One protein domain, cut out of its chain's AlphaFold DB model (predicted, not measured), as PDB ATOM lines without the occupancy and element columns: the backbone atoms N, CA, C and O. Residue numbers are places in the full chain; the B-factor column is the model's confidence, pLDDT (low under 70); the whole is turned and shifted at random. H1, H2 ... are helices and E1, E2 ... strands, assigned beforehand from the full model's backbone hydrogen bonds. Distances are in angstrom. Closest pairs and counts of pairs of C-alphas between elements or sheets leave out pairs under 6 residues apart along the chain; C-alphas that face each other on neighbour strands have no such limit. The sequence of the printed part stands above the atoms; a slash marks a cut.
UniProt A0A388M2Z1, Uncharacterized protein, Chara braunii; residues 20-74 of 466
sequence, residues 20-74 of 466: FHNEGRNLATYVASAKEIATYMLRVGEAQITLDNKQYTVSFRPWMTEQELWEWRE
ATOM      1  N   PHE A  20     -44.772  12.214  38.775       94.19
ATOM      2  CA  PHE A  20     -43.427  12.636  39.145       94.19
ATOM      3  C   PHE A  20     -43.520  13.664  40.269       94.19
ATOM      4  O   PHE A  20     -44.294  14.615  40.159       94.19
ATOM      5  N   HIS A  21     -42.720  13.475  41.313       94.19
ATOM      6  CA  HIS A  21     -42.582  14.396  42.432       94.19
ATOM      7  C   HIS A  21     -41.097  14.655  42.706       94.19
ATOM      8  O   HIS A  21     -40.270  13.752  42.596       94.19
ATOM      9  N   ASN A  22     -40.746  15.901  43.008       92.12
ATOM     10  CA  ASN A  22     -39.372  16.297  43.296       92.12
ATOM     11  C   ASN A  22     -39.203  16.394  44.817       92.12
ATOM     12  O   ASN A  22     -39.870  17.216  45.433       92.12
ATOM     13  N   GLU A  23     -38.327  15.569  45.393       85.69
ATOM     14  CA  GLU A  23     -38.070  15.502  46.844       85.69
ATOM     15  C   GLU A  23     -36.859  16.362  47.257       85.69
ATOM     16  O   GLU A  23     -36.546  16.490  48.438       85.69
ATOM     17  N   GLY A  24     -36.108  16.915  46.296       85.44
ATOM     18  CA  GLY A  24     -34.926  17.729  46.560       85.44
ATOM     19  C   GLY A  24     -33.944  17.783  45.390       85.44
ATOM     20  O   GLY A  24     -34.156  17.222  44.319       85.44
ATOM     21  N   ARG A  25     -32.793  18.441  45.593       83.88
ATOM     22  CA  ARG A  25     -31.828  18.725  44.506       83.88
ATOM     23  C   ARG A  25     -31.321  17.483  43.759       83.88
ATOM     24  O   ARG A  25     -30.980  17.594  42.589       83.88
ATOM     25  N   ASN A  26     -31.256  16.330  44.429       87.12
ATOM     26  CA  ASN A  26     -30.693  15.089  43.880       87.12
ATOM     27  C   ASN A  26     -31.636  13.879  44.000       87.12
ATOM     28  O   ASN A  26     -31.202  12.757  43.745       87.12
ATOM     29  N   LEU A  27     -32.891  14.080  44.415       87.00
ATOM     30  CA  LEU A  27     -33.839  12.994  44.650       87.00
ATOM     31  C   LEU A  27     -35.189  13.330  44.024       87.00
ATOM     32  O   LEU A  27     -35.742  14.404  44.242       87.00
ATOM     33  N   ALA A  28     -35.724  12.389  43.253       91.62
ATOM     34  CA  ALA A  28     -37.056  12.499  42.689       91.62
ATOM     35  C   ALA A  28     -37.801  11.176  42.830       91.62
ATOM     36  O   ALA A  28     -37.248  10.100  42.597       91.62
ATOM     37  N   THR A  29     -39.077  11.293  43.164       92.38
ATOM     38  CA  THR A  29     -40.026  10.198  43.292       92.38
ATOM     39  C   THR A  29     -40.779  10.031  41.978       92.38
ATOM     40  O   THR A  29     -41.330  10.986  41.426       92.38
ATOM     41  N   TYR A  30     -40.831   8.803  41.465       94.19
ATOM     42  CA  TYR A  30     -41.615   8.467  40.281       94.19
ATOM     43  C   TYR A  30     -42.576   7.321  40.579       94.19
ATOM     44  O   TYR A  30     -42.153   6.202  40.863       94.19
ATOM     45  N   VAL A  31     -43.873   7.591  40.455       94.75
ATOM     46  CA  VAL A  31     -44.924   6.578  40.551       94.75
ATOM     47  C   VAL A  31     -45.276   6.138  39.135       94.75
ATOM     48  O   VAL A  31     -45.919   6.864  38.371       94.75
ATOM     49  N   ALA A  32     -44.816   4.946  38.759       94.38
ATOM     50  CA  ALA A  32     -45.086   4.389  37.442       94.38
ATOM     51  C   ALA A  32     -46.588   4.132  37.253       94.38
ATOM     52  O   ALA A  32     -47.271   3.639  38.143       94.38
ATOM     53  N   SER A  33     -47.096   4.415  36.054       95.31
ATOM     54  CA  SER A  33     -48.498   4.163  35.698       95.31
ATOM     55  C   SER A  33     -48.836   2.680  35.515       95.31
ATOM     56  O   SER A  33     -50.011   2.324  35.486       95.31
ATOM     57  N   ALA A  34     -47.818   1.832  35.347       93.56
ATOM     58  CA  ALA A  34     -47.948   0.402  35.118       93.56
ATOM     59  C   ALA A  34     -46.784  -0.359  35.774       93.56
ATOM     60  O   ALA A  34     -45.644   0.123  35.810       93.56
ATOM     61  N   LYS A  35     -47.063  -1.573  36.261       92.62
ATOM     62  CA  LYS A  35     -46.092  -2.421  36.971       92.62
ATOM     63  C   LYS A  35     -44.920  -2.828  36.077       92.62
ATOM     64  O   LYS A  35     -43.789  -2.942  36.548       92.62
ATOM     65  N   GLU A  36     -45.165  -3.009  34.783       93.69
ATOM     66  CA  GLU A  36     -44.156  -3.359  33.785       93.69
ATOM     67  C   GLU A  36     -43.107  -2.253  33.643       93.69
ATOM     68  O   GLU A  36     -41.920  -2.552  33.532       93.69
ATOM     69  N   ILE A  37     -43.527  -0.982  33.712       93.62
ATOM     70  CA  ILE A  37     -42.628   0.178  33.627       93.62
ATOM     71  C   ILE A  37     -41.754   0.257  34.878       93.62
ATOM     72  O   ILE A  37     -40.538   0.394  34.752       93.62
ATOM     73  N   ALA A  38     -42.342   0.108  36.071       93.94
ATOM     74  CA  ALA A  38     -41.580   0.069  37.322       93.94
ATOM     75  C   ALA A  38     -40.550  -1.071  37.308       93.94
ATOM     76  O   ALA A  38     -39.365  -0.852  37.541       93.94
ATOM     77  N   THR A  39     -40.981  -2.280  36.937       94.62
ATOM     78  CA  THR A  39     -40.104  -3.458  36.852       94.62
ATOM     79  C   THR A  39     -38.991  -3.258  35.822       94.62
ATOM     80  O   THR A  39     -37.854  -3.674  36.044       94.62
ATOM     81  N   TYR A  40     -39.295  -2.608  34.696       95.50
ATOM     82  CA  TYR A  40     -38.307  -2.264  33.680       95.50
ATOM     83  C   TYR A  40     -37.273  -1.262  34.207       95.50
ATOM     84  O   TYR A  40     -36.081  -1.519  34.072       95.50
ATOM     85  N   MET A  41     -37.699  -0.171  34.852       96.62
ATOM     86  CA  MET A  41     -36.790   0.822  35.441       96.62
ATOM     87  C   MET A  41     -35.870   0.193  36.492       96.62
ATOM     88  O   MET A  41     -34.660   0.403  36.450       96.62
ATOM     89  N   LEU A  42     -36.415  -0.653  37.369       96.06
ATOM     90  CA  LEU A  42     -35.633  -1.385  38.369       96.06
ATOM     91  C   LEU A  42     -34.637  -2.367  37.740       96.06
ATOM     92  O   LEU A  42     -33.531  -2.525  38.246       96.06
ATOM     93  N   ARG A  43     -35.000  -3.007  36.621       97.19
ATOM     94  CA  ARG A  43     -34.092  -3.892  35.875       97.19
ATOM     95  C   ARG A  43     -32.970  -3.121  35.184       97.19
ATOM     96  O   ARG A  43     -31.860  -3.635  35.098       97.19
ATOM     97  N   VAL A  44     -33.268  -1.933  34.656       97.62
ATOM     98  CA  VAL A  44     -32.269  -1.045  34.048       97.62
ATOM     99  C   VAL A  44     -31.281  -0.566  35.109       97.62
ATOM    100  O   VAL A  44     -30.080  -0.559  34.855       97.62
ATOM    101  N   GLY A  45     -31.772  -0.215  36.301       96.19
ATOM    102  CA  GLY A  45     -30.962   0.155  37.462       96.19
ATOM    103  C   GLY A  45     -30.339   1.545  37.357       96.19
ATOM    104  O   GLY A  45     -30.466   2.328  38.288       96.19
ATOM    105  N   GLU A  46     -29.734   1.899  36.223       97.62
ATOM    106  CA  GLU A  46     -29.129   3.212  35.984       97.62
ATOM    107  C   GLU A  46     -29.376   3.696  34.548       97.62
ATOM    108  O   GLU A  46     -29.320   2.928  33.589       97.62
ATOM    109  N   ALA A  47     -29.636   4.992  34.384       97.50
ATOM    110  CA  ALA A  47     -29.765   5.649  33.091       97.50
ATOM    111  C   ALA A  47     -28.986   6.964  33.072       97.50
ATOM    112  O   ALA A  47     -29.000   7.727  34.034       97.50
ATOM    113  N   GLN A  48     -28.335   7.256  31.950       97.81
ATOM    114  CA  GLN A  48     -27.701   8.552  31.733       97.81
ATOM    115  C   GLN A  48     -28.673   9.475  31.002       97.81
ATOM    116  O   GLN A  48     -29.174   9.136  29.929       97.81
ATOM    117  N   ILE A  49     -28.927  10.646  31.575       96.06
ATOM    118  CA  ILE A  49     -29.734  11.704  30.966       96.06
ATOM    119  C   ILE A  49     -28.839  12.907  30.685       96.06
ATOM    120  O   ILE A  49     -27.960  13.242  31.474       96.06
ATOM    121  N   THR A  50     -29.034  13.559  29.542       97.44
ATOM    122  CA  THR A  50     -28.304  14.788  29.210       97.44
ATOM    123  C   THR A  50     -29.245  15.970  29.394       97.44
ATOM    124  O   THR A  50     -30.244  16.064  28.686       97.44
ATOM    125  N   LEU A  51     -28.938  16.850  30.347       95.56
ATOM    126  CA  LEU A  51     -29.671  18.090  30.621       95.56
ATOM    127  C   LEU A  51     -28.683  19.253  30.506       95.56
ATOM    128  O   LEU A  51     -27.591  19.178  31.063       95.56
ATOM    129  N   ASP A  52     -29.019  20.298  29.750       96.06
ATOM    130  CA  ASP A  52     -28.175  21.494  29.573       96.06
ATOM    131  C   ASP A  52     -26.713  21.194  29.185       96.06
ATOM    132  O   ASP A  52     -25.767  21.801  29.691       96.06
ATOM    133  N   ASN A  53     -26.510  20.223  28.287       97.19
ATOM    134  CA  ASN A  53     -25.195  19.719  27.858       97.19
ATOM    135  C   ASN A  53     -24.344  19.067  28.967       97.19
ATOM    136  O   ASN A  53     -23.167  18.779  28.749       97.19
ATOM    137  N   LYS A  54     -24.920  18.798  30.142       97.38
ATOM    138  CA  LYS A  54     -24.301  18.021  31.218       97.38
ATOM    139  C   LYS A  54     -24.930  16.631  31.269       97.38
ATOM    140  O   LYS A  54     -26.144  16.478  31.144       97.38
ATOM    141  N   GLN A  55     -24.093  15.610  31.429       97.69
ATOM    142  CA  GLN A  55     -24.552  14.235  31.611       97.69
ATOM    143  C   GLN A  55     -24.777  13.974  33.100       97.69
ATOM    144  O   GLN A  55     -23.870  14.154  33.911       97.69
ATOM    145  N   TYR A  56     -25.984  13.546  33.443       96.75
ATOM    146  CA  TYR A  56     -26.376  13.131  34.782       96.75
ATOM    147  C   TYR A  56     -26.656  11.632  34.765       96.75
ATOM    148  O   TYR A  56     -27.304  11.128  33.850       96.75
ATOM    149  N   THR A  57     -26.174  10.919  35.780       97.19
ATOM    150  CA  THR A  57     -26.493   9.500  35.968       97.19
ATOM    151  C   THR A  57     -27.615   9.397  36.989       97.19
ATOM    152  O   THR A  57     -27.478   9.883  38.108       97.19
ATOM    153  N   VAL A  58     -28.730   8.797  36.589       96.31
ATOM    154  CA  VAL A  58     -29.906   8.558  37.426       96.31
ATOM    155  C   VAL A  58     -29.943   7.080  37.772       96.31
ATOM    156  O   VAL A  58     -29.988   6.247  36.872       96.31
ATOM    157  N   SER A  59     -29.954   6.750  39.059       96.25
ATOM    158  CA  SER A  59     -30.156   5.379  39.528       96.25
ATOM    159  C   SER A  59     -31.612   5.152  39.926       96.25
ATOM    160  O   SER A  59     -32.156   5.912  40.727       96.25
ATOM    161  N   PHE A  60     -32.227   4.089  39.420       95.94
ATOM    162  CA  PHE A  60     -33.556   3.634  39.807       95.94
ATOM    163  C   PHE A  60     -33.447   2.681  40.996       95.94
ATOM    164  O   PHE A  60     -32.784   1.645  40.929       95.94
ATOM    165  N   ARG A  61     -34.123   3.023  42.091       93.25
ATOM    166  CA  ARG A  61     -34.228   2.192  43.294       93.25
ATOM    167  C   ARG A  61     -35.702   1.889  43.564       93.25
ATOM    168  O   ARG A  61     -36.550   2.704  43.196       93.25
ATOM    169  N   PRO A  62     -36.027   0.719  44.141       93.69
ATOM    170  CA  PRO A  62     -37.384   0.459  44.596       93.69
ATOM    171  C   PRO A  62     -37.764   1.487  45.662       93.69
ATOM    172  O   PRO A  62     -36.888   2.042  46.330       93.69
ATOM    173  N   TRP A  63     -39.065   1.742  45.792       86.50
ATOM    174  CA  TRP A  63     -39.571   2.545  46.895       86.50
ATOM    175  C   TRP A  63     -39.148   1.872  48.198       86.50
ATOM    176  O   TRP A  63     -39.509   0.721  48.438       86.50
ATOM    177  N   MET A  64     -38.316   2.563  48.972       85.19
ATOM    178  CA  MET A  64     -37.922   2.107  50.296       85.19
ATOM    179  C   MET A  64     -39.127   2.236  51.227       85.19
ATOM    180  O   MET A  64     -39.930   3.164  51.100       85.19
ATOM    181  N   THR A  65     -39.265   1.292  52.149       90.69
ATOM    182  CA  THR A  65     -40.221   1.414  53.253       90.69
ATOM    183  C   THR A  65     -39.931   2.685  54.056       90.69
ATOM    184  O   THR A  65     -38.833   3.240  53.986       90.69
ATOM    185  N   GLU A  66     -40.905   3.186  54.818       82.38
ATOM    186  CA  GLU A  66     -40.706   4.404  55.619       82.38
ATOM    187  C   GLU A  66     -39.519   4.267  56.586       82.38
ATOM    188  O   GLU A  66     -38.713   5.190  56.710       82.38
ATOM    189  N   GLN A  67     -39.354   3.079  57.177       86.12
ATOM    190  CA  GLN A  67     -38.215   2.746  58.026       86.12
ATOM    191  C   GLN A  67     -36.886   2.797  57.258       86.12
ATOM    192  O   GLN A  67     -35.951   3.461  57.699       86.12
ATOM    193  N   GLU A  68     -36.798   2.169  56.084       81.81
ATOM    194  CA  GLU A  68     -35.587   2.221  55.252       81.81
ATOM    195  C   GLU A  68     -35.282   3.647  54.768       81.81
ATOM    196  O   GLU A  68     -34.123   4.041  54.702       81.81
ATOM    197  N   LEU A  69     -36.304   4.450  54.449       81.00
ATOM    198  CA  LEU A  69     -36.149   5.864  54.095       81.00
ATOM    199  C   LEU A  69     -35.619   6.689  55.265       81.00
ATOM    200  O   LEU A  69     -34.840   7.618  55.043       81.00
ATOM    201  N   TRP A  70     -36.067   6.394  56.485       84.06
ATOM    202  CA  TRP A  70     -35.575   7.031  57.699       84.06
ATOM    203  C   TRP A  70     -34.119   6.640  57.964       84.06
ATOM    204  O   TRP A  70     -33.279   7.523  58.092       84.06
ATOM    205  N   GLU A  71     -33.789   5.347  57.917       82.75
ATOM    206  CA  GLU A  71     -32.415   4.847  58.060       82.75
ATOM    207  C   GLU A  71     -31.492   5.404  56.969       82.75
ATOM    208  O   GLU A  71     -30.380   5.850  57.251       82.75
ATOM    209  N   TRP A  72     -31.954   5.446  55.717       79.19
ATOM    210  CA  TRP A  72     -31.194   6.009  54.608       79.19
ATOM    211  C   TRP A  72     -30.978   7.505  54.783       79.19
ATOM    212  O   TRP A  72     -29.861   7.975  54.574       79.19
ATOM    213  N   ARG A  73     -32.009   8.259  55.191       81.12
ATOM    214  CA  ARG A  73     -31.858   9.680  55.521       81.12
ATOM    215  C   ARG A  73     -30.861   9.858  56.651       81.12
ATOM    216  O   ARG A  73     -29.966  10.675  56.510       81.12
ATOM    217  N   GLU A  74     -30.950   9.066  57.706       81.31
ATOM    218  CA  GLU A  74     -30.064   9.147  58.863       81.31
ATOM    219  C   GLU A  74     -28.599   8.841  58.496       81.31
ATOM    220  O   GLU A  74     -27.680   9.550  58.907       81.31
TER     221      GLU A  74
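AT A GLANCE: This is residues 20 to 74 of the 466 residues of an uncharacterized protein of Chara braunii (UniProt A0A388M2Z1). Two separate strand hairpins, E1 with E2 and E3 with E4, are joined through the helix H1, which spans from the end of E2 to the start of E3, in a loose frame with few contacts between its parts. From the end of E4 an extended link leads to a second helix, H2, set off from the hairpins; the tip of the second hairpin, residues 50 to 55, and residues 65 to 71, of which 66 to 71 belong to H2, stick out. The printed part has 55 residues with two named helices and four named strands, in the order E1, E2, H1, E3, E4, H2, and its class is mixed, helices and strands. Each hairpin is an antiparallel sheet of two strands. The whole is loose, with a radius of gyration of the C-alphas of 12.6 A, and spans 37 by 29 by 18 A.

IN THESE COORDINATES: E1 holds residues 20 to 24 and begins at C-alpha 20 at (-43.427, 12.636, 39.145). E2, residues 27 to 31, measures 13.4 A from first to last C-alpha. H1 holds residues 35 to 44, 14.2 A long, with C-alpha 35 at (-46.092, -2.421, 36.971). E3, residues 46 to 51, is 15.8 A long, and E4, residues 54 to 59, is 16.2 A long. H2 holds residues 66 to 74, 12.1 A long, and ends with C-alpha 74 at (-30.064, 9.147, 58.863).

HOW THE PARTS SIT: E1 and E2 form a hairpin, antiparallel with 160 degrees between their directions. N 21 and O 29 are 2.9 A apart and N 29 and O 21 are 2.8 A apart, both within hydrogen-bond range. E2 and H1 have 1 pair of C-alphas within 8 A, those of Val 31 and Ala 38, 8.0 A apart. E3 and E4 form the other hairpin, antiparallel at 152 degrees, with N 49 and O 56 at 2.8 A and N 58 and O 47 at 2.8 A, both within hydrogen-bond range. E1 and E2 are each apart from E3 and E4. H2 is apart from E1, E2, H1 and E3. In H1 and H2 every O i to N i+4 pair is within hydrogen-bond range.

THE WHOLE: The C-alphas of Asn 53 and Gln 67, the two farthest apart, are 37.0 A apart. Without the stretches that stand free, the body has 42 residues and spans 29 by 19 by 19 A. The printed part has no cut. The link from E4 to H2, 6 residues, is short, and the other four links are tight. The mean pLDDT of the printed part is 91.9, that of H2 is 82, and no printed residue is under 70.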